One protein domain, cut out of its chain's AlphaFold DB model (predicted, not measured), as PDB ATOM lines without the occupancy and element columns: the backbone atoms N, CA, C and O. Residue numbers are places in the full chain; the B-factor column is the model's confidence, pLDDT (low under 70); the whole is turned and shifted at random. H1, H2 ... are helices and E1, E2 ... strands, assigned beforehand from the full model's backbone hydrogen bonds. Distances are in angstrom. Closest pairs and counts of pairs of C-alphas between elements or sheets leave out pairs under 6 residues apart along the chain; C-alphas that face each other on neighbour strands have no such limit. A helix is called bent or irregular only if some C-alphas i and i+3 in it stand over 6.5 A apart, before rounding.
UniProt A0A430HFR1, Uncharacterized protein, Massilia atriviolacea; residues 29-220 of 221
ATOM      1  N   GLY A  29     -21.761  41.106  50.581       66.06
ATOM      2  CA  GLY A  29     -20.377  41.491  50.850       66.06
ATOM      3  C   GLY A  29     -19.552  41.611  49.571       66.06
ATOM      4  O   GLY A  29     -19.988  41.216  48.488       66.06
ATOM      5  N   VAL A  30     -18.355  42.185  49.699       69.62
ATOM      6  CA  VAL A  30     -17.387  42.311  48.602       69.62
ATOM      7  C   VAL A  30     -16.076  41.666  49.030       69.62
ATOM      8  O   VAL A  30     -15.449  42.135  49.979       69.62
ATOM      9  N   HIS A  31     -15.629  40.647  48.298       72.25
ATOM     10  CA  HIS A  31     -14.282  40.100  48.445       72.25
ATOM     11  C   HIS A  31     -13.324  40.781  47.478       72.25
ATOM     12  O   HIS A  31     -13.669  41.062  46.327       72.25
ATOM     13  N   LYS A  32     -12.104  41.037  47.954       76.69
ATOM     14  CA  LYS A  32     -11.011  41.584  47.152       76.69
ATOM     15  C   LYS A  32      -9.757  40.743  47.347       76.69
ATOM     16  O   LYS A  32      -9.264  40.595  48.464       76.69
ATOM     17  N   LEU A  33      -9.219  40.240  46.248       75.81
ATOM     18  CA  LEU A  33      -7.982  39.470  46.209       75.81
ATOM     19  C   LEU A  33      -6.979  40.164  45.297       75.81
ATOM     20  O   LEU A  33      -7.354  40.780  44.301       75.81
ATOM     21  N   THR A  34      -5.697  40.078  45.643       79.56
ATOM     22  CA  THR A  34      -4.601  40.465  44.752       79.56
ATOM     23  C   THR A  34      -3.805  39.238  44.365       79.56
ATOM     24  O   THR A  34      -3.201  38.611  45.228       79.56
ATOM     25  N   CYS A  35      -3.739  38.935  43.076       77.00
ATOM     26  CA  CYS A  35      -2.766  37.995  42.543       77.00
ATOM     27  C   CYS A  35      -1.493  38.746  42.173       77.00
ATOM     28  O   CYS A  35      -1.551  39.755  41.465       77.00
ATOM     29  N   VAL A  36      -0.357  38.255  42.650       71.44
ATOM     30  CA  VAL A  36       0.973  38.769  42.328       71.44
ATOM     31  C   VAL A  36       1.614  37.824  41.321       71.44
ATOM     32  O   VAL A  36       1.815  36.648  41.620       71.44
ATOM     33  N   GLY A  37       1.895  38.341  40.129       66.00
ATOM     34  CA  GLY A  37       2.620  37.630  39.080       66.00
ATOM     35  C   GLY A  37       4.113  37.989  39.055       66.00
ATOM     36  O   GLY A  37       4.588  38.752  39.901       66.00
ATOM     37  N   PRO A  38       4.863  37.479  38.064       60.25
ATOM     38  CA  PRO A  38       6.263  37.841  37.844       60.25
ATOM     39  C   PRO A  38       6.466  39.359  37.681       60.25
ATOM     40  O   PRO A  38       5.616  40.045  37.113       60.25
ATOM     41  N   GLY A  39       7.600  39.888  38.160       62.53
ATOM     42  CA  GLY A  39       7.970  41.300  37.973       62.53
ATOM     43  C   GLY A  39       7.040  42.309  38.665       62.53
ATOM     44  O   GLY A  39       6.756  43.359  38.096       62.53
ATOM     45  N   ASP A  40       6.528  41.976  39.857       65.69
ATOM     46  CA  ASP A  40       5.593  42.790  40.660       65.69
ATOM     47  C   ASP A  40       4.235  43.088  40.004       65.69
ATOM     48  O   ASP A  40       3.476  43.947  40.471       65.69
ATOM     49  N   ALA A  41       3.886  42.351  38.952       66.88
ATOM     50  CA  ALA A  41       2.572  42.382  38.332       66.88
ATOM     51  C   ALA A  41       1.445  42.131  39.344       66.88
ATOM     52  O   ALA A  41       1.548  41.230  40.178       66.88
ATOM     53  N   ARG A  42       0.339  42.886  39.248       74.44
ATOM     54  CA  ARG A  42      -0.815  42.727  40.150       74.44
ATOM     55  C   ARG A  42      -2.138  42.644  39.403       74.44
ATOM     56  O   ARG A  42      -2.523  43.584  38.703       74.44
ATOM     57  N   PHE A  43      -2.873  41.569  39.656       75.94
ATOM     58  CA  PHE A  43      -4.282  41.443  39.301       75.94
ATOM     59  C   PHE A  43      -5.138  41.606  40.541       75.94
ATOM     60  O   PHE A  43      -4.881  40.990  41.569       75.94
ATOM     61  N   LEU A  44      -6.162  42.434  40.441       78.50
ATOM     62  CA  LEU A  44      -7.150  42.672  41.473       78.50
ATOM     63  C   LEU A  44      -8.420  41.935  41.072       78.50
ATOM     64  O   LEU A  44      -9.018  42.252  40.043       78.50
ATOM     65  N   LEU A  45      -8.831  40.969  41.883       76.88
ATOM     66  CA  LEU A  45     -10.084  40.256  41.699       76.88
ATOM     67  C   LEU A  45     -11.085  40.796  42.708       76.88
ATOM     68  O   LEU A  45     -10.791  40.890  43.901       76.88
ATOM     69  N   ARG A  46     -12.266  41.162  42.220       78.00
ATOM     70  CA  ARG A  46     -13.389  41.612  43.040       78.00
ATOM     71  C   ARG A  46     -14.584  40.717  42.771       78.00
ATOM     72  O   ARG A  46     -15.014  40.625  41.626       78.00
ATOM     73  N   SER A  47     -15.148  40.128  43.816       72.75
ATOM     74  CA  SER A  47     -16.445  39.458  43.727       72.75
ATOM     75  C   SER A  47     -17.437  40.111  44.671       72.75
ATOM     76  O   SER A  47     -17.086  40.507  45.785       72.75
ATOM     77  N   GLU A  48     -18.668  40.256  44.198       69.50
ATOM     78  CA  GLU A  48     -19.809  40.660  45.009       69.50
ATOM     79  C   GLU A  48     -20.667  39.423  45.228       69.50
ATOM     80  O   GLU A  48     -21.077  38.770  44.270       69.50
ATOM     81  N   TYR A  49     -20.945  39.100  46.484       62.44
ATOM     82  CA  TYR A  49     -21.743  37.932  46.830       62.44
ATOM     83  C   TYR A  49     -22.942  38.347  47.668       62.44
ATOM     84  O   TYR A  49     -22.920  39.342  48.397       62.44
ATOM     85  N   LYS A  50     -24.009  37.558  47.563       54.44
ATOM     86  CA  LYS A  50     -25.186  37.641  48.429       54.44
ATOM     87  C   LYS A  50     -25.357  36.283  49.091       54.44
ATOM     88  O   LYS A  50     -25.829  35.350  48.447       54.44
ATOM     89  N   ARG A  51     -25.001  36.162  50.372       51.50
ATOM     90  CA  ARG A  51     -25.317  34.952  51.142       51.50
ATOM     91  C   ARG A  51     -26.784  34.995  51.528       51.50
ATOM     92  O   ARG A  51     -27.195  35.819  52.342       51.50
ATOM     93  N   ARG A  52     -27.582  34.096  50.952       49.88
ATOM     94  CA  ARG A  52     -28.905  33.765  51.491       49.88
ATOM     95  C   ARG A  52     -28.707  32.700  52.568       49.88
ATOM     96  O   ARG A  52     -28.038  31.709  52.304       49.88
ATOM     97  N   LEU A  53     -29.320  32.882  53.739       48.97
ATOM     98  CA  LEU A  53     -29.239  31.978  54.906       48.97
ATOM     99  C   LEU A  53     -29.546  30.490  54.615       48.97
ATOM    100  O   LEU A  53     -29.233  29.646  55.443       48.97
ATOM    101  N   TRP A  54     -30.122  30.167  53.450       47.12
ATOM    102  CA  TRP A  54     -30.616  28.830  53.101       47.12
ATOM    103  C   TRP A  54     -30.104  28.286  51.752       47.12
ATOM    104  O   TRP A  54     -30.542  27.222  51.328       47.12
ATOM    105  N   GLN A  55     -29.195  28.987  51.058       43.50
ATOM    106  CA  GLN A  55     -28.571  28.496  49.817       43.50
ATOM    107  C   GLN A  55     -27.053  28.416  49.986       43.50
ATOM    108  O   GLN A  55     -26.357  29.432  50.003       43.50
ATOM    109  N   ALA A  56     -26.550  27.188  50.108       41.78
ATOM    110  CA  ALA A  56     -25.131  26.877  50.023       41.78
ATOM    111  C   ALA A  56     -24.725  26.849  48.542       41.78
ATOM    112  O   ALA A  56     -24.864  25.833  47.871       41.78
ATOM    113  N   GLY A  57     -24.294  27.995  48.024       47.47
ATOM    114  CA  GLY A  57     -23.785  28.118  46.660       47.47
ATOM    115  C   GLY A  57     -24.198  29.441  46.041       47.47
ATOM    116  O   GLY A  57     -25.311  29.580  45.540       47.47
ATOM    117  N   SER A  58     -23.305  30.425  46.083       49.38
ATOM    118  CA  SER A  58     -23.376  31.563  45.175       49.38
ATOM    119  C   SER A  58     -22.218  31.431  44.202       49.38
ATOM    120  O   SER A  58     -21.068  31.571  44.624       49.38
ATOM    121  N   ASP A  59     -22.521  31.169  42.929       52.69
ATOM    122  CA  ASP A  59     -21.554  31.308  41.843       52.69
ATOM    123  C   ASP A  59     -20.978  32.717  41.926       52.69
ATOM    124  O   ASP A  59     -21.645  33.725  41.668       52.69
ATOM    125  N   SER A  60     -19.745  32.789  42.404       57.84
ATOM    126  CA  SER A  60     -19.089  34.053  42.671       57.84
ATOM    127  C   SER A  60     -18.409  34.432  41.374       57.84
ATOM    128  O   SER A  60     -17.373  33.877  41.009       57.84
ATOM    129  N   SER A  61     -19.038  35.328  40.618       67.62
ATOM    130  CA  SER A  61     -18.372  35.932  39.472       67.62
ATOM    131  C   SER A  61     -17.312  36.909  39.979       67.62
ATOM    132  O   SER A  61     -17.579  37.774  40.820       67.62
ATOM    133  N   TRP A  62     -16.081  36.747  39.505       68.94
ATOM    134  CA  TRP A  62     -14.964  37.620  39.836       68.94
ATOM    135  C   TRP A  62     -14.693  38.552  38.667       68.94
ATOM    136  O   TRP A  62     -14.361  38.118  37.563       68.94
ATOM    137  N   GLN A  63     -14.818  39.847  38.927       77.81
ATOM    138  CA  GLN A  63     -14.334  40.892  38.037       77.81
ATOM    139  C   GLN A  63     -12.821  40.985  38.184       77.81
ATOM    140  O   GLN A  63     -12.313  41.140  39.300       77.81
ATOM    141  N   VAL A  64     -12.106  40.913  37.066       76.44
ATOM    142  CA  VAL A  64     -10.647  40.989  37.045       76.44
ATOM    143  C   VAL A  64     -10.226  42.373  36.572       76.44
ATOM    144  O   VAL A  64     -10.700  42.888  35.559       76.44
ATOM    145  N   ARG A  65      -9.310  42.986  37.313       81.44
ATOM    146  CA  ARG A  65      -8.675  44.252  36.960       81.44
ATOM    147  C   ARG A  65      -7.175  44.093  37.006       81.44
ATOM    148  O   ARG A  65      -6.638  43.577  37.981       81.44
ATOM    149  N   TYR A  66      -6.489  44.584  35.991       76.50
ATOM    150  CA  TYR A  66      -5.036  44.558  35.952       76.50
ATOM    151  C   TYR A  66      -4.462  45.938  36.247       76.50
ATOM    152  O   TYR A  66      -4.904  46.933  35.674       76.50
ATOM    153  N   ARG A  67      -3.463  46.011  37.132       75.94
ATOM    154  CA  ARG A  67      -2.683  47.229  37.358       75.94
ATOM    155  C   ARG A  67      -1.341  47.102  36.639       75.94
ATOM    156  O   ARG A  67      -0.492  46.326  37.069       75.94
ATOM    157  N   MET A  68      -1.145  47.906  35.596       67.56
ATOM    158  CA  MET A  68       0.103  47.916  34.828       67.56
ATOM    159  C   MET A  68       1.278  48.461  35.662       67.56
ATOM    160  O   MET A  68       1.129  49.515  36.298       67.56
ATOM    161  N   PRO A  69       2.454  47.804  35.642       63.12
ATOM    162  CA  PRO A  69       3.690  48.356  36.193       63.12
ATOM    163  C   PRO A  69       4.104  49.665  35.494       63.12
ATOM    164  O   PRO A  69       3.864  49.853  34.305       63.12
ATOM    165  N   GLY A  70       4.726  50.597  36.227       60.81
ATOM    166  CA  GLY A  70       5.384  51.799  35.676       60.81
ATOM    167  C   GLY A  70       4.480  52.953  35.198       60.81
ATOM    168  O   GLY A  70       4.857  54.115  35.327       60.81
ATOM    169  N   ALA A  71       3.261  52.695  34.721       52.94
ATOM    170  CA  ALA A  71       2.383  53.722  34.142       52.94
ATOM    171  C   ALA A  71       1.390  54.313  35.164       52.94
ATOM    172  O   ALA A  71       0.191  54.058  35.075       52.94
ATOM    173  N   ARG A  72       1.861  55.065  36.174       58.22
ATOM    174  CA  ARG A  72       1.022  55.750  37.203       58.22
ATOM    175  C   ARG A  72      -0.068  54.875  37.869       58.22
ATOM    176  O   ARG A  72      -1.040  55.398  38.404       58.22
ATOM    177  N   GLY A  73       0.062  53.547  37.829       62.25
ATOM    178  CA  GLY A  73      -0.962  52.623  38.318       62.25
ATOM    179  C   GLY A  73      -2.243  52.567  37.475       62.25
ATOM    180  O   GLY A  73      -3.295  52.257  38.038       62.25
ATOM    181  N   ARG A  74      -2.178  52.847  36.161       68.81
ATOM    182  CA  ARG A  74      -3.312  52.688  35.235       68.81
ATOM    183  C   ARG A  74      -3.913  51.290  35.397       68.81
ATOM    184  O   ARG A  74      -3.220  50.278  35.287       68.81
ATOM    185  N   VAL A  75      -5.211  51.272  35.679       73.31
ATOM    186  CA  VAL A  75      -6.005  50.053  35.815       73.31
ATOM    187  C   VAL A  75      -6.672  49.774  34.477       73.31
ATOM    188  O   VAL A  75      -7.242  50.680  33.872       73.31
ATOM    189  N   VAL A  76      -6.566  48.538  34.008       72.00
ATOM    190  CA  VAL A  76      -7.232  48.047  32.801       72.00
ATOM    191  C   VAL A  76      -8.277  47.031  33.240       72.00
ATOM    192  O   VAL A  76      -7.962  46.103  33.991       72.00
ATOM    193  N   ASP A  77      -9.519  47.224  32.802       74.50
ATOM    194  CA  ASP A  77     -10.563  46.224  32.992       74.50
ATOM    195  C   ASP A  77     -10.305  45.048  32.043       74.50
ATOM    196  O   ASP A  77     -10.032  45.225  30.851       74.50
ATOM    197  N   VAL A  78     -10.358  43.839  32.594       70.75
ATOM    198  CA  VAL A  78     -10.261  42.604  31.818       70.75
ATOM    199  C   VAL A  78     -11.675  42.212  31.376       70.75
ATOM    200  O   VAL A  78     -12.580  42.182  32.215       70.75
ATOM    201  N   PRO A  79     -11.913  41.907  30.092       62.97
ATOM    202  CA  PRO A  79     -13.205  41.463  29.615       62.97
ATOM    203  C   PRO A  79     -13.528  40.076  30.167       62.97
ATOM    204  O   PRO A  79     -12.740  39.133  30.084       62.97
ATOM    205  N   GLY A  80     -14.745  39.948  30.681       60.88
ATOM    206  CA  GLY A  80     -15.271  38.705  31.221       60.88
ATOM    207  C   GLY A  80     -15.161  38.591  32.739       60.88
ATOM    208  O   GLY A  80     -14.595  39.427  33.434       60.88
ATOM    209  N   GLN A  81     -15.783  37.534  33.246       66.31
ATOM    210  CA  GLN A  81     -15.758  37.159  34.649       66.31
ATOM    211  C   GLN A  81     -15.103  35.792  34.763       66.31
ATOM    212  O   GLN A  81     -15.281  34.937  33.887       66.31
ATOM    213  N   LEU A  82     -14.372  35.592  35.850       67.44
ATOM    214  CA  LEU A  82     -13.967  34.263  36.262       67.44
ATOM    215  C   LEU A  82     -15.050  33.704  37.195       67.44
ATOM    216  O   LEU A  82     -15.438  34.378  38.147       67.44
ATOM    217  N   VAL A  83     -15.579  32.518  36.901       63.66
ATOM    218  CA  VAL A  83     -16.640  31.889  37.705       63.66
ATOM    219  C   VAL A  83     -16.021  30.816  38.588       63.66
ATOM    220  O   VAL A  83     -15.392  29.901  38.053       63.66
ATOM    221  N   PHE A  84     -16.229  30.924  39.906       65.31
ATOM    222  CA  PHE A  84     -15.804  29.923  40.892       65.31
ATOM    223  C   PHE A  84     -16.898  29.618  41.906       65.31
ATOM    224  O   PHE A  84     -17.762  30.451  42.198       65.31
ATOM    225  N   THR A  85     -16.811  28.414  42.461       54.56
ATOM    226  CA  THR A  85     -17.758  27.871  43.435       54.56
ATOM    227  C   THR A  85     -17.350  28.152  44.886       54.56
ATOM    228  O   THR A  85     -18.202  28.053  45.770       54.56
ATOM    229  N   ARG A  86     -16.089  28.540  45.162       59.03
ATOM    230  CA  ARG A  86     -15.594  28.864  46.516       59.03
ATOM    231  C   ARG A  86     -14.723  30.123  46.539       59.03
ATOM    232  O   ARG A  86     -14.019  30.425  45.581       59.03
ATOM    233  N   GLU A  87     -14.773  30.844  47.660       56.19
ATOM    234  CA  GLU A  87     -14.017  32.087  47.905       56.19
ATOM    235  C   GLU A  87     -12.488  31.862  47.916       56.19
ATOM    236  O   GLU A  87     -11.745  32.718  47.434       56.19
ATOM    237  N   ASP A  88     -12.032  30.704  48.406       56.41
ATOM    238  CA  ASP A  88     -10.607  30.351  48.533       56.41
ATOM    239  C   ASP A  88      -9.991  29.805  47.230       56.41
ATOM    240  O   ASP A  88      -8.770  29.738  47.106       56.41
ATOM    241  N   ASP A  89     -10.821  29.478  46.233       57.91
ATOM    242  CA  ASP A  89     -10.402  28.858  44.967       57.91
ATOM    243  C   ASP A  89     -10.008  29.898  43.903       57.91
ATOM    244  O   ASP A  89     -10.027  29.617  42.706       57.91
ATOM    245  N   ALA A  90      -9.687  31.132  44.299       62.56
ATOM    246  CA  ALA A  90      -9.359  32.188  43.349       62.56
ATOM    247  C   ALA A  90      -8.094  31.823  42.549       62.56
ATOM    248  O   ALA A  90      -6.989  31.816  43.104       62.56
ATOM    249  N   PRO A  91      -8.197  31.565  41.234       68.25
ATOM    250  CA  PRO A  91      -7.113  30.957  40.495       68.25
ATOM    251  C   PRO A  91      -6.207  32.050  39.963       68.25
ATOM    252  O   PRO A  91      -6.208  32.407  38.784       68.25
ATOM    253  N   CYS A  92      -5.385  32.580  40.854       72.94
ATOM    254  CA  CYS A  92      -4.279  33.426  40.446       72.94
ATOM    255  C   CYS A  92      -3.398  32.728  39.411       72.94
ATOM    256  O   CYS A  92      -2.865  33.399  38.539       72.94
ATOM    257  N   TYR A  93      -3.336  31.392  39.441       69.69
ATOM    258  CA  TYR A  93      -2.638  30.587  38.448       69.69
ATOM    259  C   TYR A  93      -3.171  30.706  37.022       69.69
ATOM    260  O   TYR A  93      -2.488  30.283  36.097       69.69
ATOM    261  N   LEU A  94      -4.355  31.296  36.833       73.31
ATOM    262  CA  LEU A  94      -4.910  31.605  35.521       73.31
ATOM    263  C   LEU A  94      -4.538  33.010  35.013       73.31
ATOM    264  O   LEU A  94      -5.050  33.443  33.983       73.31
ATOM    265  N   LEU A  95      -3.692  33.751  35.735       75.44
ATOM    266  CA  LEU A  95      -3.326  35.140  35.445       75.44
ATOM    267  C   LEU A  95      -1.801  35.281  35.368       75.44
ATOM    268  O   LEU A  95      -1.094  34.736  36.203       75.44
ATOM    269  N   GLY A  96      -1.271  36.063  34.428       69.94
ATOM    270  CA  GLY A  96       0.177  36.247  34.248       69.94
ATOM    271  C   GLY A  96       0.546  37.580  33.599       69.94
ATOM    272  O   GLY A  96      -0.328  38.312  33.155       69.94
ATOM    273  N   VAL A  97       1.838  37.921  33.539       69.12
ATOM    274  CA  VAL A  97       2.319  39.140  32.857       69.12
ATOM    275  C   VAL A  97       3.577  38.860  32.054       69.12
ATOM    276  O   VAL A  97       4.480  38.186  32.550       69.12
ATOM    277  N   ILE A  98       3.647  39.419  30.844       62.25
ATOM    278  CA  ILE A  98       4.836  39.407  29.984       62.25
ATOM    279  C   ILE A  98       5.003  40.772  29.334       62.25
ATOM    280  O   ILE A  98       4.035  41.337  28.836       62.25
ATOM    281  N   ASP A  99       6.227  41.302  29.360       64.00
ATOM    282  CA  ASP A  99       6.591  42.593  28.759       64.00
ATOM    283  C   ASP A  99       5.629  43.735  29.154       64.00
ATOM    284  O   ASP A  99       5.327  44.639  28.382       64.00
ATOM    285  N   GLY A 100       5.108  43.675  30.387       64.81
ATOM    286  CA  GLY A 100       4.139  44.630  30.938       64.81
ATOM    287  C   GLY A 100       2.669  44.370  30.572       64.81
ATOM    288  O   GLY A 100       1.786  45.000  31.163       64.81
ATOM    289  N   MET A 101       2.379  43.422  29.680       67.94
ATOM    290  CA  MET A 101       1.028  43.055  29.245       67.94
ATOM    291  C   MET A 101       0.421  41.972  30.138       67.94
ATOM    292  O   MET A 101       1.068  40.971  30.448       67.94
ATOM    293  N   ALA A 102      -0.832  42.168  30.550       70.69
ATOM    294  CA  ALA A 102      -1.573  41.193  31.345       70.69
ATOM    295  C   ALA A 102      -2.146  40.054  30.518       70.69
ATOM    296  O   ALA A 102      -2.607  40.245  29.398       70.69
ATOM    297  N   LEU A 103      -2.189  38.887  31.141       70.31
ATOM    298  CA  LEU A 103      -2.570  37.615  30.558       70.31
ATOM    299  C   LEU A 103      -3.574  36.986  31.524       70.31
ATOM    300  O   LEU A 103      -3.365  37.019  32.736       70.31
ATOM    301  N   THR A 104      -4.674  36.463  31.000       69.44
ATOM    302  CA  THR A 104      -5.702  35.754  31.772       69.44
ATOM    303  C   THR A 104      -6.105  34.490  31.010       69.44
ATOM    304  O   THR A 104      -5.715  34.331  29.850       69.44
ATOM    305  N   ASP A 105      -6.923  33.612  31.602       64.44
ATOM    306  CA  ASP A 105      -7.566  32.503  30.870       64.44
ATOM    307  C   ASP A 105      -8.418  32.987  29.675       64.44
ATOM    308  O   ASP A 105      -8.736  32.222  28.764       64.44
ATOM    309  N   LYS A 106      -8.734  34.287  29.637       58.56
ATOM    310  CA  LYS A 106      -9.253  35.018  28.483       58.56
ATOM    311  C   LYS A 106      -8.124  35.799  27.806       58.56
ATOM    312  O   LYS A 106      -8.080  37.022  27.798       58.56
ATOM    313  N   SER A 107      -7.193  35.031  27.253       59.72
ATOM    314  CA  SER A 107      -6.417  35.347  26.050       59.72
ATOM    315  C   SER A 107      -5.650  36.669  25.986       59.72
ATOM    316  O   SER A 107      -5.337  37.114  24.908       59.72
ATOM    317  N   PHE A 108      -5.216  37.254  27.089       70.25
ATOM    318  CA  PHE A 108      -4.190  38.306  27.092       70.25
ATOM    319  C   PHE A 108      -4.455  39.647  26.372       70.25
ATOM    320  O   PHE A 108      -5.238  39.787  25.436       70.25
ATOM    321  N   LEU A 109      -3.763  40.675  26.861       67.69
ATOM    322  CA  LEU A 109      -3.765  42.033  26.338       67.69
ATOM    323  C   LEU A 109      -2.707  42.156  25.231       67.69
ATOM    324  O   LEU A 109      -1.520  41.982  25.487       67.69
ATOM    325  N   GLN A 110      -3.135  42.452  24.011       69.38
ATOM    326  CA  GLN A 110      -2.289  42.746  22.859       69.38
ATOM    327  C   GLN A 110      -1.532  44.072  23.047       69.38
ATOM    328  O   GLN A 110      -1.900  44.914  23.871       69.38
ATOM    329  N   ALA A 111      -0.496  44.290  22.230       64.81
ATOM    330  CA  ALA A 111       0.323  45.506  22.270       64.81
ATOM    331  C   ALA A 111      -0.482  46.797  22.022       64.81
ATOM    332  O   ALA A 111      -0.141  47.854  22.548       64.81
ATOM    333  N   ASP A 112      -1.572  46.709  21.255       68.44
ATOM    334  CA  ASP A 112      -2.496  47.817  20.990       68.44
ATOM    335  C   ASP A 112      -3.510  48.060  22.131       68.44
ATOM    336  O   ASP A 112      -4.338  48.968  22.056       68.44
ATOM    337  N   GLY A 113      -3.441  47.269  23.206       64.62
ATOM    338  CA  GLY A 113      -4.331  47.350  24.359       64.62
ATOM    339  C   GLY A 113      -5.686  46.666  24.171       64.62
ATOM    340  O   GLY A 113      -6.545  46.812  25.044       64.62
ATOM    341  N   ARG A 114      -5.912  45.932  23.075       73.69
ATOM    342  CA  ARG A 114      -7.093  45.070  22.914       73.69
ATOM    343  C   ARG A 114      -6.834  43.688  23.495       73.69
ATOM    344  O   ARG A 114      -5.700  43.252  23.599       73.69
ATOM    345  N   TRP A 115      -7.891  42.986  23.876       75.62
ATOM    346  CA  TRP A 115      -7.777  41.600  24.321       75.62
ATOM    347  C   TRP A 115      -7.855  40.664  23.117       75.62
ATOM    348  O   TRP A 115      -8.677  40.899  22.225       75.62
ATOM    349  N   PHE A 116      -7.033  39.611  23.073       76.94
ATOM    350  CA  PHE A 116      -7.302  38.537  22.117       76.94
ATOM    351  C   PHE A 116      -8.606  37.853  22.528       76.94
ATOM    352  O   PHE A 116      -8.977  37.788  23.700       76.94
ATOM    353  N   ASP A 117      -9.332  37.363  21.539       76.75
ATOM    354  CA  ASP A 117     -10.621  36.738  21.758       76.75
ATOM    355  C   ASP A 117     -10.437  35.224  21.833       76.75
ATOM    356  O   ASP A 117     -10.041  34.599  20.849       76.75
ATOM    357  N   LYS A 118     -10.717  34.627  22.998       73.50
ATOM    358  CA  LYS A 118     -10.594  33.177  23.199       73.50
ATOM    359  C   LYS A 118     -11.435  32.371  22.214       73.50
ATOM    360  O   LYS A 118     -11.100  31.228  21.932       73.50
ATOM    361  N   GLU A 119     -12.513  32.954  21.693       77.75
ATOM    362  CA  GLU A 119     -13.388  32.314  20.708       77.75
ATOM    363  C   GLU A 119     -12.691  32.141  19.352       77.75
ATOM    364  O   GLU A 119     -13.119  31.330  18.537       77.75
ATOM    365  N   LYS A 120     -11.570  32.840  19.129       81.38
ATOM    366  CA  LYS A 120     -10.703  32.675  17.955       81.38
ATOM    367  C   LYS A 120      -9.677  31.554  18.105       81.38
ATOM    368  O   LYS A 120      -8.950  31.287  17.149       81.38
ATOM    369  N   LEU A 121      -9.575  30.911  19.273       82.06
ATOM    370  CA  LEU A 121      -8.731  29.725  19.412       82.06
ATOM    371  C   LEU A 121      -9.297  28.577  18.562       82.06
ATOM    372  O   LEU A 121     -10.519  28.407  18.505       82.06
ATOM    373  N   PRO A 122      -8.439  27.764  17.918       83.19
ATOM    374  CA  PRO A 122      -8.914  26.634  17.134       83.19
ATOM    375  C   PRO A 122      -9.769  25.686  17.988       83.19
ATOM    376  O   PRO A 122      -9.390  25.399  19.124       83.19
ATOM    377  N   PRO A 123     -10.869  25.119  17.456       79.62
ATOM    378  CA  PRO A 123     -11.733  24.225  18.225       79.62
ATOM    379  C   PRO A 123     -11.010  23.027  18.865       79.62
ATOM    380  O   PRO A 123     -11.399  22.568  19.932       79.62
ATOM    381  N   ALA A 124      -9.914  22.564  18.255       76.31
ATOM    382  CA  ALA A 124      -9.074  21.486  18.780       76.31
ATOM    383  C   ALA A 124      -8.398  21.807  20.131       76.31
ATOM    384  O   ALA A 124      -7.854  20.915  20.768       76.31
ATOM    385  N   PHE A 125      -8.399  23.070  20.569       79.50
ATOM    386  CA  PHE A 125      -7.800  23.499  21.836       79.50
ATOM    387  C   PHE A 125      -8.744  23.268  23.022       79.50
ATOM    388  O   PHE A 125      -8.309  23.322  24.174       79.50
ATOM    389  N   TRP A 126     -10.022  22.982  22.753       76.50
ATOM    390  CA  TRP A 126     -11.003  22.568  23.748       76.50
ATOM    391  C   TRP A 126     -10.932  21.045  23.907       76.50
ATOM    392  O   TRP A 126     -11.744  20.320  23.337       76.50
ATOM    393  N   LEU A 127      -9.974  20.561  24.706       68.69
ATOM    394  CA  LEU A 127      -9.719  19.124  24.951       68.69
ATOM    395  C   LEU A 127     -10.900  18.357  25.597       68.69
ATOM    396  O   LEU A 127     -10.795  17.173  25.907       68.69
ATOM    397  N   THR A 128     -12.030  19.024  25.836       61.66
ATOM    398  CA  THR A 128     -13.305  18.423  26.253       61.66
ATOM    399  C   THR A 128     -14.124  17.893  25.074       61.66
ATOM    400  O   THR A 128     -15.046  17.103  25.267       61.66
ATOM    401  N   ALA A 129     -13.848  18.364  23.854       49.94
ATOM    402  CA  ALA A 129     -14.583  17.999  22.656       49.94
ATOM    403  C   ALA A 129     -13.863  16.850  21.952       49.94
ATOM    404  O   ALA A 129     -13.012  17.088  21.099       49.94
ATOM    405  N   ALA A 130     -14.245  15.618  22.301       46.25
ATOM    406  CA  ALA A 130     -13.821  14.391  21.637       46.25
ATOM    407  C   ALA A 130     -14.013  14.505  20.113       46.25
ATOM    408  O   ALA A 130     -15.069  14.193  19.562       46.25
ATOM    409  N   THR A 131     -12.993  14.991  19.418       47.47
ATOM    410  CA  THR A 131     -12.955  15.107  17.964       47.47
ATOM    411  C   THR A 131     -11.705  14.392  17.477       47.47
ATOM    412  O   THR A 131     -10.666  14.377  18.127       47.47
ATOM    413  N   ALA A 132     -11.828  13.715  16.338       46.72
ATOM    414  CA  ALA A 132     -10.935  12.654  15.860       46.72
ATOM    415  C   ALA A 132      -9.441  13.023  15.661       46.72
ATOM    416  O   ALA A 132      -8.646  12.156  15.309       46.72
ATOM    417  N   ILE A 133      -9.038  14.270  15.920       51.12
ATOM    418  CA  ILE A 133      -7.646  14.753  15.900       51.12
ATOM    419  C   ILE A 133      -6.842  14.210  17.105       51.12
ATOM    420  O   ILE A 133      -5.612  14.215  17.104       51.12
ATOM    421  N   GLU A 134      -7.509  13.656  18.117       63.72
ATOM    422  CA  GLU A 134      -6.913  13.480  19.440       63.72
ATOM    423  C   GLU A 134      -6.393  12.074  19.786       63.72
ATOM    424  O   GLU A 134      -5.846  11.901  20.869       63.72
ATOM    425  N   LEU A 135      -6.503  11.043  18.938       68.00
ATOM    426  CA  LEU A 135      -6.145   9.681  19.390       68.00
ATOM    427  C   LEU A 135      -4.654   9.539  19.748       68.00
ATOM    428  O   LEU A 135      -4.301   8.819  20.679       68.00
ATOM    429  N   GLY A 136      -3.777  10.230  19.012       80.62
ATOM    430  CA  GLY A 136      -2.344  10.278  19.306       80.62
ATOM    431  C   GLY A 136      -2.030  11.096  20.559       80.62
ATOM    432  O   GLY A 136      -1.261  10.643  21.403       80.62
ATOM    433  N   LEU A 137      -2.671  12.259  20.705       85.88
ATOM    434  CA  LEU A 137      -2.488  13.146  21.853       85.88
ATOM    435  C   LEU A 137      -3.013  12.498  23.143       85.88
ATOM    436  O   LEU A 137      -2.283  12.422  24.124       85.88
ATOM    437  N   HIS A 138      -4.217  11.919  23.116       84.12
ATOM    438  CA  HIS A 138      -4.792  11.159  24.233       84.12
ATOM    439  C   HIS A 138      -3.919   9.978  24.632       84.12
ATOM    440  O   HIS A 138      -3.715   9.756  25.818       84.12
ATOM    441  N   LYS A 139      -3.355   9.234  23.670       88.12
ATOM    442  CA  LYS A 139      -2.411   8.147  23.981       88.12
ATOM    443  C   LYS A 139      -1.161   8.659  24.692       88.12
ATOM    444  O   LYS A 139      -0.715   8.016  25.634       88.12
ATOM    445  N   GLN A 140      -0.610   9.796  24.266       90.75
ATOM    446  CA  GLN A 140       0.545  10.412  24.929       90.75
ATOM    447  C   GLN A 140       0.193  10.884  26.345       90.75
ATOM    448  O   GLN A 140       0.927  10.589  27.281       90.75
ATOM    449  N   ILE A 141      -0.953  11.550  26.519       90.94
ATOM    450  CA  ILE A 141      -1.447  11.998  27.830       90.94
ATOM    451  C   ILE A 141      -1.679  10.797  28.761       90.94
ATOM    452  O   ILE A 141      -1.195  10.783  29.893       90.94
ATOM    453  N   ALA A 142      -2.346   9.751  28.271       89.62
ATOM    454  CA  ALA A 142      -2.612   8.530  29.027       89.62
ATOM    455  C   ALA A 142      -1.325   7.779  29.398       89.62
ATOM    456  O   ALA A 142      -1.223   7.261  30.506       89.62
ATOM    457  N   ALA A 143      -0.322   7.751  28.513       92.94
ATOM    458  CA  ALA A 143       0.979   7.142  28.797       92.94
ATOM    459  C   ALA A 143       1.737   7.851  29.933       92.94
ATOM    460  O   ALA A 143       2.540   7.218  30.614       92.94
ATOM    461  N   LEU A 144       1.462   9.138  30.166       92.00
ATOM    462  CA  LEU A 144       1.985   9.887  31.312       92.00
ATOM    463  C   LEU A 144       1.196   9.641  32.607       92.00
ATOM    464  O   LEU A 144       1.598  10.140  33.656       92.00
ATOM    465  N   GLY A 145       0.066   8.927  32.550       93.56
ATOM    466  CA  GLY A 145      -0.861   8.816  33.679       93.56
ATOM    467  C   GLY A 145      -1.418  10.175  34.113       93.56
ATOM    468  O   GLY A 145      -1.696  10.374  35.295       93.56
ATOM    469  N   ALA A 146      -1.526  11.121  33.176       94.19
ATOM    470  CA  ALA A 146      -1.903  12.499  33.453       94.19
ATOM    471  C   ALA A 146      -3.319  12.818  32.956       94.19
ATOM    472  O   ALA A 146      -3.841  12.179  32.045       94.19
ATOM    473  N   THR A 147      -3.924  13.850  33.536       91.38
ATOM    474  CA  THR A 147      -5.215  14.416  33.132       91.38
ATOM    475  C   THR A 147      -5.005  15.863  32.691       91.38
ATOM    476  O   THR A 147      -4.328  16.613  33.401       91.38
ATOM    477  N   PRO A 148      -5.544  16.292  31.537       89.75
ATOM    478  CA  PRO A 148      -5.457  17.687  31.137       89.75
ATOM    479  C   PRO A 148      -6.290  18.561  32.074       89.75
ATOM    480  O   PRO A 148      -7.410  18.210  32.445       89.75
ATOM    481  N   HIS A 149      -5.746  19.717  32.437       86.50
ATOM    482  CA  HIS A 149      -6.515  20.768  33.088       86.50
ATOM    483  C   HIS A 149      -7.604  21.287  32.130       86.50
ATOM    484  O   HIS A 149      -7.421  21.310  30.912       86.50
ATOM    485  N   ASP A 150      -8.740  21.720  32.672       77.12
ATOM    486  CA  ASP A 150      -9.913  22.154  31.899       77.12
ATOM    487  C   ASP A 150      -9.689  23.474  31.140       77.12
ATOM    488  O   ASP A 150     -10.454  23.829  30.242       77.12
ATOM    489  N   ARG A 151      -8.633  24.212  31.498       76.94
ATOM    490  CA  ARG A 151      -8.273  25.504  30.901       76.94
ATOM    491  C   ARG A 151      -6.803  25.573  30.532       76.94
ATOM    492  O   ARG A 151      -5.947  25.182  31.326       76.94
ATOM    493  N   GLY A 152      -6.535  26.146  29.364       80.81
ATOM    494  CA  GLY A 152      -5.196  26.535  28.948       80.81
ATOM    495  C   GLY A 152      -4.895  28.005  29.217       80.81
ATOM    496  O   GLY A 152      -5.789  28.831  29.414       80.81
ATOM    497  N   LEU A 153      -3.609  28.324  29.189       81.50
ATOM    498  CA  LEU A 153      -3.071  29.670  29.251       81.50
ATOM    499  C   LEU A 153      -2.443  30.051  27.928       81.50
ATOM    500  O   LEU A 153      -1.845  29.222  27.250       81.50
ATOM    501  N   LEU A 154      -2.554  31.329  27.588       81.50
ATOM    502  CA  LEU A 154      -2.012  31.886  26.362       81.50
ATOM    503  C   LEU A 154      -1.125  33.087  26.677       81.50
ATOM    504  O   LEU A 154      -1.578  34.043  27.308       81.50
ATOM    505  N   LEU A 155       0.135  33.032  26.249       79.19
ATOM    506  CA  LEU A 155       1.147  34.027  26.586       79.19
ATOM    507  C   LEU A 155       2.042  34.365  25.378       79.19
ATOM    508  O   LEU A 155       2.489  33.451  24.685       79.19
ATOM    509  N   PRO A 156       2.368  35.646  25.122       77.62
ATOM    510  CA  PRO A 156       3.388  36.008  24.146       77.62
ATOM    511  C   PRO A 156       4.779  35.671  24.696       77.62
ATOM    512  O   PRO A 156       5.123  36.079  25.791       77.62
ATOM    513  N   ARG A 157       5.624  34.939  23.974       77.88
ATOM    514  CA  ARG A 157       7.008  34.626  24.363       77.88
ATOM    515  C   ARG A 157       7.893  34.761  23.141       77.88
ATOM    516  O   ARG A 157       7.612  34.143  22.125       77.88
ATOM    517  N   GLN A 158       8.981  35.525  23.243       83.44
ATOM    518  CA  GLN A 158      10.002  35.601  22.185       83.44
ATOM    519  C   GLN A 158       9.408  35.909  20.789       83.44
ATOM    520  O   GLN A 158       9.764  35.269  19.804       83.44
ATOM    521  N   GLY A 159       8.453  36.845  20.712       82.19
ATOM    522  CA  GLY A 159       7.826  37.258  19.447       82.19
ATOM    523  C   GLY A 159       6.774  36.301  18.865       82.19
ATOM    524  O   GLY A 159       6.311  36.531  17.755       82.19
ATOM    525  N   ARG A 160       6.375  35.249  19.590       87.88
ATOM    526  CA  ARG A 160       5.279  34.332  19.217       87.88
ATOM    527  C   ARG A 160       4.264  34.214  20.348       87.88
ATOM    528  O   ARG A 160       4.573  34.545  21.486       87.88
ATOM    529  N   LEU A 161       3.077  33.698  20.070       85.81
ATOM    530  CA  LEU A 161       2.141  33.255  21.098       85.81
ATOM    531  C   LEU A 161       2.416  31.797  21.464       85.81
ATOM    532  O   LEU A 161       2.708  30.980  20.593       85.81
ATOM    533  N   VAL A 162       2.303  31.477  22.747       88.88
ATOM    534  CA  VAL A 162       2.434  30.133  23.308       88.88
ATOM    535  C   VAL A 162       1.165  29.830  24.080       88.88
ATOM    536  O   VAL A 162       0.830  30.544  25.022       88.88
ATOM    537  N   TYR A 163       0.459  28.790  23.664       88.88
ATOM    538  CA  TYR A 163      -0.683  28.231  24.367       88.88
ATOM    539  C   TYR A 163      -0.251  26.965  25.100       88.88
ATOM    540  O   TYR A 163       0.355  26.098  24.473       88.88
ATOM    541  N   GLU A 164      -0.576  26.836  26.385       90.56
ATOM    542  CA  GLU A 164      -0.321  25.627  27.173       90.56
ATOM    543  C   GLU A 164      -1.540  25.198  27.975       90.56
ATOM    544  O   GLU A 164      -2.170  26.014  28.641       90.56
ATOM    545  N   ILE A 165      -1.819  23.898  27.984       89.81
ATOM    546  CA  ILE A 165      -2.722  23.250  28.937       89.81
ATOM    547  C   ILE A 165      -1.869  22.375  29.847       89.81
ATOM    548  O   ILE A 165      -1.134  21.513  29.365       89.81
ATOM    549  N   ALA A 166      -1.966  22.585  31.158       91.50
ATOM    550  CA  ALA A 166      -1.263  21.756  32.128       91.50
ATOM    551  C   ALA A 166      -1.753  20.301  32.075       91.50
ATOM    552  O   ALA A 166      -2.958  20.047  32.056       91.50
ATOM    553  N   LEU A 167      -0.822  19.348  32.100       94.44
ATOM    554  CA  LEU A 167      -1.106  17.930  32.314       94.44
ATOM    555  C   LEU A 167      -0.769  17.577  33.760       94.44
ATOM    556  O   LEU A 167       0.376  17.715  34.194       94.44
ATOM    557  N   LEU A 168      -1.783  17.144  34.502       94.50
ATOM    558  CA  LEU A 168      -1.741  16.926  35.942       94.50
ATOM    559  C   LEU A 168      -1.643  15.437  36.254       94.50
ATOM    560  O   LEU A 168      -2.434  14.655  35.735       94.50
ATOM    561  N   ALA A 169      -0.726  15.042  37.130       95.50
ATOM    562  CA  ALA A 169      -0.650  13.670  37.623       95.50
ATOM    563  C   ALA A 169      -0.447  13.638  39.138       95.50
ATOM    564  O   ALA A 169       0.143  14.556  39.720       95.50
ATOM    565  N   GLU A 170      -0.919  12.561  39.765       95.81
ATOM    566  CA  GLU A 170      -0.669  12.291  41.179       95.81
ATOM    567  C   GLU A 170       0.830  12.120  41.434       95.81
ATOM    568  O   GLU A 170       1.523  11.374  40.741       95.81
ATOM    569  N   GLN A 171       1.337  12.830  42.437       90.00
ATOM    570  CA  GLN A 171       2.707  12.717  42.931       90.00
ATOM    571  C   GLN A 171       2.680  12.528  44.454       90.00
ATOM    572  O   GLN A 171       1.685  12.859  45.099       90.00
ATOM    573  N   PRO A 172       3.780  12.077  45.090       87.31
ATOM    574  CA  PRO A 172       3.819  11.861  46.542       87.31
ATOM    575  C   PRO A 172       3.453  13.084  47.402       87.31
ATOM    576  O   PRO A 172       3.156  12.938  48.583       87.31
ATOM    577  N   ARG A 173       3.516  14.295  46.834       82.69
ATOM    578  CA  ARG A 173       3.208  15.569  47.505       82.69
ATOM    579  C   ARG A 173       1.896  16.208  47.020       82.69
ATOM    580  O   ARG A 173       1.675  17.383  47.298       82.69
ATOM    581  N   GLY A 174       1.056  15.452  46.313       89.75
ATOM    582  CA  GLY A 174      -0.203  15.905  45.718       89.75
ATOM    583  C   GLY A 174      -0.153  15.986  44.192       89.75
ATOM    584  O   GLY A 174       0.873  15.706  43.569       89.75
ATOM    585  N   THR A 175      -1.268  16.378  43.582       92.44
ATOM    586  CA  THR A 175      -1.396  16.497  42.128       92.44
ATOM    587  C   THR A 175      -0.554  17.664  41.601       92.44
ATOM    588  O   THR A 175      -0.689  18.803  42.052       92.44
ATOM    589  N   SER A 176       0.326  17.407  40.633       94.75
ATOM    590  CA  SER A 176       1.230  18.431  40.088       94.75
ATOM    591  C   SER A 176       1.316  18.391  38.568       94.75
ATOM    592  O   SER A 176       0.947  17.397  37.939       94.75
ATOM    593  N   VAL A 177       1.806  19.481  37.979       94.50
ATOM    594  CA  VAL A 177       2.021  19.586  36.533       94.50
ATOM    595  C   VAL A 177       3.227  18.733  36.135       94.50
ATOM    596  O   VAL A 177       4.347  19.018  36.555       94.50
ATOM    597  N   VAL A 178       3.022  17.703  35.315       96.62
ATOM    598  CA  VAL A 178       4.093  16.792  34.856       96.62
ATOM    599  C   VAL A 178       4.519  17.033  33.410       96.62
ATOM    600  O   VAL A 178       5.638  16.699  33.029       96.62
ATOM    601  N   ALA A 179       3.644  17.637  32.613       96.88
ATOM    602  CA  ALA A 179       3.878  18.028  31.230       96.88
ATOM    603  C   ALA A 179       2.851  19.102  30.835       96.88
ATOM    604  O   ALA A 179       1.995  19.486  31.638       96.88
ATOM    605  N   VAL A 180       2.911  19.570  29.592       95.12
ATOM    606  CA  VAL A 180       1.899  20.452  29.008       95.12
ATOM    607  C   VAL A 180       1.501  19.960  27.621       95.12
ATOM    608  O   VAL A 180       2.314  19.379  26.902       95.12
ATOM    609  N   VAL A 181       0.257  20.216  27.223       94.12
ATOM    610  CA  VAL A 181      -0.106  20.269  25.803       94.12
ATOM    611  C   VAL A 181       0.188  21.679  25.331       94.12
ATOM    612  O   VAL A 181      -0.382  22.624  25.870       94.12
ATOM    613  N   GLN A 182       1.060  21.828  24.344       93.88
ATOM    614  CA  GLN A 182       1.508  23.124  23.852       93.88
ATOM    615  C   GLN A 182       1.133  23.312  22.381       93.88
ATOM    616  O   GLN A 182       1.165  22.372  21.587       93.88
ATOM    617  N   SER A 183       0.815  24.548  22.011       93.56
ATOM    618  CA  SER A 183       0.812  25.019  20.627       93.56
ATOM    619  C   SER A 183       1.381  26.433  20.575       93.56
ATOM    620  O   SER A 183       1.390  27.154  21.575       93.56
ATOM    621  N   THR A 184       1.887  26.842  19.416       93.88
ATOM    622  CA  THR A 184       2.442  28.181  19.225       93.88
ATOM    623  C   THR A 184       1.906  28.835  17.963       93.88
ATOM    624  O   THR A 184       1.533  28.151  17.011       93.88
ATOM    625  N   SER A 185       1.878  30.164  17.952       92.38
ATOM    626  CA  SER A 185       1.514  30.967  16.787       92.38
ATOM    627  C   SER A 185       2.554  32.058  16.556       92.38
ATOM    628  O   SER A 185       2.835  32.851  17.450       92.38
ATOM    629  N   ALA A 186       3.122  32.109  15.354       93.06
ATOM    630  CA  ALA A 186       4.103  33.126  14.967       93.06
ATOM    631  C   ALA A 186       3.464  34.386  14.347       93.06
ATOM    632  O   ALA A 186       4.174  35.328  14.009       93.06
ATOM    633  N   ASP A 187       2.141  34.407  14.177       89.69
ATOM    634  CA  ASP A 187       1.397  35.414  13.412       89.69
ATOM    635  C   ASP A 187       0.210  35.994  14.199       89.69
ATOM    636  O   ASP A 187      -0.851  36.285  13.643       89.69
ATOM    637  N   GLU A 188       0.403  36.166  15.510       82.88
ATOM    638  CA  GLU A 188      -0.580  36.751  16.434       82.88
ATOM    639  C   GLU A 188      -1.914  35.984  16.492       82.88
ATOM    640  O   GLU A 188      -2.983  36.560  16.700       82.88
ATOM    641  N   GLY A 189      -1.854  34.663  16.332       86.88
ATOM    642  CA  GLY A 189      -2.979  33.744  16.479       86.88
ATOM    643  C   GLY A 189      -3.789  33.520  15.206       86.88
ATOM    644  O   GLY A 189      -4.870  32.936  15.295       86.88
ATOM    645  N   ARG A 190      -3.298  33.954  14.035       87.38
ATOM    646  CA  ARG A 190      -3.949  33.664  12.742       87.38
ATOM    647  C   ARG A 190      -3.765  32.201  12.342       87.38
ATOM    648  O   ARG A 190      -4.696  31.598  11.816       87.38
ATOM    649  N   SER A 191      -2.600  31.628  12.618       91.62
ATOM    650  CA  SER A 191      -2.293  30.211  12.447       91.62
ATOM    651  C   SER A 191      -1.585  29.646  13.676       91.62
ATOM    652  O   SER A 191      -0.934  30.365  14.434       91.62
ATOM    653  N   TRP A 192      -1.745  28.340  13.888       92.31
ATOM    654  CA  TRP A 192      -1.242  27.637  15.062       92.31
ATOM    655  C   TRP A 192      -0.518  26.363  14.648       92.31
ATOM    656  O   TRP A 192      -0.982  25.630  13.773       92.31
ATOM    657  N   ALA A 193       0.599  26.081  15.310       93.81
ATOM    658  CA  ALA A 193       1.246  24.782  15.226       93.81
ATOM    659  C   ALA A 193       0.309  23.680  15.768       93.81
ATOM    660  O   ALA A 193      -0.529  23.955  16.635       93.81
ATOM    661  N   PRO A 194       0.447  22.424  15.313       91.56
ATOM    662  CA  PRO A 194      -0.285  21.310  15.904       91.56
ATOM    663  C   PRO A 194      -0.054  21.216  17.418       91.56
ATOM    664  O   PRO A 194       1.051  21.477  17.894       91.56
ATOM    665  N   LEU A 195      -1.092  20.834  18.170       91.31
ATOM    666  CA  LEU A 195      -0.964  20.562  19.602       91.31
ATOM    667  C   LEU A 195      -0.035  19.362  19.823       91.31
ATOM    668  O   LEU A 195      -0.180  18.332  19.163       91.31
ATOM    669  N   ALA A 196       0.883  19.484  20.776       93.25
ATOM    670  CA  ALA A 196       1.816  18.422  21.133       93.25
ATOM    671  C   ALA A 196       2.000  18.333  22.649       93.25
ATOM    672  O   ALA A 196       2.024  19.356  23.334       93.25
ATOM    673  N   VAL A 197       2.160  17.115  23.173       94.75
ATOM    674  CA  VAL A 197       2.607  16.915  24.558       94.75
ATOM    675  C   VAL A 197       4.105  17.201  24.636       94.75
ATOM    676  O   VAL A 197       4.884  16.672  23.845       94.75
ATOM    677  N   THR A 198       4.518  18.022  25.597       96.31
ATOM    678  CA  THR A 198       5.927  18.357  25.827       96.31
ATOM    679  C   THR A 198       6.218  18.578  27.311       96.31
ATOM    680  O   THR A 198       5.332  18.929  28.092       96.31
ATOM    681  N   THR A 199       7.474  18.369  27.705       96.69
ATOM    682  CA  THR A 199       8.011  18.760  29.018       96.69
ATOM    683  C   THR A 199       8.767  20.092  28.976       96.69
ATOM    684  O   THR A 199       9.175  20.596  30.019       96.69
ATOM    685  N   ASP A 200       8.917  20.704  27.799       95.69
ATOM    686  CA  ASP A 200       9.451  22.062  27.644       95.69
ATOM    687  C   ASP A 200       8.344  23.107  27.875       95.69
ATOM    688  O   ASP A 200       7.872  23.792  26.960       95.69
ATOM    689  N   ALA A 201       7.853  23.150  29.114       92.31
ATOM    690  CA  ALA A 201       6.829  24.095  29.534       92.31
ATOM    691  C   ALA A 201       7.418  25.511  29.638       92.31
ATOM    692  O   ALA A 201       8.411  25.757  30.325       92.31
ATOM    693  N   GLN A 202       6.787  26.460  28.956       89.06
ATOM    694  CA  GLN A 202       7.179  27.866  28.901       89.06
ATOM    695  C   GLN A 202       6.315  28.745  29.806       89.06
ATOM    696  O   GLN A 202       6.738  29.860  30.134       89.06
ATOM    697  N   ILE A 203       5.121  28.275  30.177       84.06
ATOM    698  CA  ILE A 203       4.169  28.981  31.038       84.06
ATOM    699  C   ILE A 203       4.135  28.321  32.411       84.06
ATOM    700  O   ILE A 203       4.349  28.988  33.426       84.06
ATOM    701  N   TYR A 204       3.869  27.017  32.440       87.06
ATOM    702  CA  TYR A 204       3.782  26.264  33.685       87.06
ATOM    703  C   TYR A 204       5.158  25.824  34.179       87.06
ATOM    704  O   TYR A 204       6.071  25.539  33.409       87.06
ATOM    705  N   GLN A 205       5.296  25.722  35.497       89.88
ATOM    706  CA  GLN A 205       6.455  25.120  36.141       89.88
ATOM    707  C   GLN A 205       6.136  23.666  36.478       89.88
ATOM    708  O   GLN A 205       5.224  23.392  37.265       89.88
ATOM    709  N   LEU A 206       6.902  22.745  35.891       93.19
ATOM    710  CA  LEU A 206       6.755  21.315  36.152       93.19
ATOM    711  C   LEU A 206       7.099  20.966  37.608       93.19
ATOM    712  O   LEU A 206       7.916  21.625  38.255       93.19
ATOM    713  N   GLY A 207       6.455  19.924  38.131       92.62
ATOM    714  CA  GLY A 207       6.606  19.434  39.503       92.62
ATOM    715  C   GLY A 207       5.928  20.294  40.572       92.62
ATOM    716  O   GLY A 207       5.973  19.953  41.753       92.62
ATOM    717  N   LYS A 208       5.288  21.404  40.188       89.94
ATOM    718  CA  LYS A 208       4.490  22.242  41.088       89.94
ATOM    719  C   LYS A 208       3.001  21.965  40.912       89.94
ATOM    720  O   LYS A 208       2.551  21.645  39.813       89.94
ATOM    721  N   THR A 209       2.234  22.119  41.989       88.12
ATOM    722  CA  THR A 209       0.767  22.166  41.903       88.12
ATOM    723  C   THR A 209       0.333  23.434  41.159       88.12
ATOM    724  O   THR A 209       1.157  24.326  40.924       88.12
ATOM    725  N   LEU A 210      -0.937  23.532  40.765       82.06
ATOM    726  CA  LEU A 210      -1.452  24.737  40.104       82.06
ATOM    727  C   LEU A 210      -1.429  25.950  41.044       82.06
ATOM    728  O   LEU A 210      -1.073  27.050  40.637       82.06
ATOM    729  N   GLU A 211      -1.695  25.741  42.327       76.81
ATOM    730  CA  GLU A 211      -1.685  26.771  43.370       76.81
ATOM    731  C   GLU A 211      -0.264  27.239  43.708       76.81
ATOM    732  O   GLU A 211      -0.059  28.386  44.103       76.81
ATOM    733  N   ALA A 212       0.730  26.362  43.545       79.19
ATOM    734  CA  ALA A 212       2.137  26.654  43.816       79.19
ATOM    735  C   ALA A 212       2.877  27.300  42.629       79.19
ATOM    736  O   ALA A 212       4.075  27.601  42.737       79.19
ATOM    737  N   GLN A 213       2.204  27.498  41.492       80.25
ATOM    738  CA  GLN A 213       2.759  28.240  40.358       80.25
ATOM    739  C   GLN A 213       3.149  29.664  40.795       80.25
ATOM    740  O   GLN A 213       2.706  30.162  41.827       80.25
ATOM    741  N   GLY A 214       3.991  30.354  40.018       66.75
ATOM    742  CA  GLY A 214       4.505  31.699  40.344       66.75
ATOM    743  C   GLY A 214       3.459  32.828  40.397       66.75
ATOM    744  O   GLY A 214       3.820  33.999  40.300       66.75
ATOM    745  N   PHE A 215       2.182  32.486  40.529       68.25
ATOM    746  CA  PHE A 215       1.030  33.364  40.525       68.25
ATOM    747  C   PHE A 215       0.381  33.338  41.921       68.25
ATOM    748  O   PHE A 215      -0.532  32.564  42.197       68.25
ATOM    749  N   GLY A 216       0.895  34.139  42.855       57.88
ATOM    750  CA  GLY A 216       0.511  34.050  44.269       57.88
ATOM    751  C   GLY A 216      -0.699  34.913  44.631       57.88
ATOM    752  O   GLY A 216      -0.676  36.120  44.399       57.88
ATOM    753  N   ALA A 217      -1.720  34.336  45.270       51.47
ATOM    754  CA  ALA A 217      -2.848  35.082  45.837       51.47
ATOM    755  C   ALA A 217      -2.491  35.736  47.182       51.47
ATOM    756  O   ALA A 217      -1.819  35.141  48.024       51.47
ATOM    757  N   ARG A 218      -2.979  36.956  47.419       60.03
ATOM    758  CA  ARG A 218      -2.932  37.644  48.716       60.03
ATOM    759  C   ARG A 218      -4.258  38.352  48.970       60.03
ATOM    760  O   ARG A 218      -4.714  39.138  48.137       60.03
ATOM    761  N   LEU A 219      -4.858  38.103  50.133       59.38
ATOM    762  CA  LEU A 219      -6.024  38.857  50.594       59.38
ATOM    763  C   LEU A 219      -5.667  40.333  50.758       59.38
ATOM    764  O   LEU A 219      -4.636  40.677  51.343       59.38
ATOM    765  N   LEU A 220      -6.539  41.200  50.247       59.62
ATOM    766  CA  LEU A 220      -6.462  42.625  50.530       59.62
ATOM    767  C   LEU A 220      -7.148  42.883  51.869       59.62
ATOM    768  O   LEU A 220      -8.360  42.709  51.975       59.62
TER     769      LEU A 220
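What this domain is: This is residues 29 to 220 of the 221 residues of an uncharacterized protein of Massilia atriviolacea (UniProt A0A430HFR1). Two strongly twisted sheets make two lobes along the longest axis, one built of E1 to E4 and E11, the other of E7 to E10; the small hairpin E5 and E6 sits between them, and H1 packs on the second sheet at the far end. The last strand, E11, comes back from the second lobe to pair with E1. The printed part has 192 residues and is mostly strand, with one named helix and eleven named strands in the order E1 E2 E3 E4 E5 E6 H1 E7 E8 E9 E10 E11. The sheets run E4 E3 E2 E1 E11, E7 E8 E9 E10 and E5 E6, all antiparallel. The whole is compact, with a radius of gyration of the C-alphas of 17.2 A and spans of 48 by 44 by 30 A.

How they stand to each other: Start with E1, residues 29 to 36, E2, residues 42 to 51, E3, residues 60 to 67, and E4, residues 75 to 84: they form a meander, each strand the antiparallel neighbour of the one before. Look within hydrogen-bond range at N 33 and O 45, 2.9 A, at N 63 and O 46, 2.8 A, and at N 76 and O 66, 2.8 A. E4 bends by 73 degrees at residue 79. Next comes the hairpin of E5, residues 95 to 98, and E6, residues 101 to 104, with N 103 and O 96 at 2.8 A. The closest C-alphas of E3 and E6 are those of Tyr 66 and Ala 102, 6.7 A apart. H1, residues 132 to 143, is irregular, with C-alphas 133 and 136 7.7 A apart, and has 6 of 8 O i to N i+4 pairs within range. E7, residues 147 to 157, E8, residues 160 to 171, E9, residues 174 to 185, and E10, residues 196 to 198, form a second meander, with N 155 and O 162 at 2.9 A, N 165 and O 181 at 2.9 A, and N 182 and O 196 at 2.8 A. E7 bends by 79 degrees at residue 150. Its closest C-alphas to E6 are Leu 155 and Leu 103, 6.5 A apart. H1 is on this sheet at a height of 7.8 A, two layers, a helix on one face of a sheet; Gln 140 and Val 197 are the closest C-alphas of H1 and E10, 6.8 A apart. E11, residues 216 to 219, is an edge strand beside E1, with N 34 and O 218 at 2.8 A.

Where its parts are: Find C-alpha 29 at (-20.377, 41.491, 50.850), where E1 begins; E2 measures 28.0 A. H1 runs 18.4 A from C-alpha 132 at (-10.935, 12.654, 15.860). E8 spans 32.2 A and E9 32.7 A. E11 ends at C-alpha 219, (-6.024, 38.857, 50.594).

The domain as a whole: The two C-alphas farthest apart, those of Leu 53 and Ala 186, are 52.0 A apart. The printed part has no cut; the long links are E6 to H1 and E10 to E11. Mean pLDDT of the printed part is 75.3, and 74 residues are under 70, among them residues 48 to 62, 79 to 91 and 214 to 220.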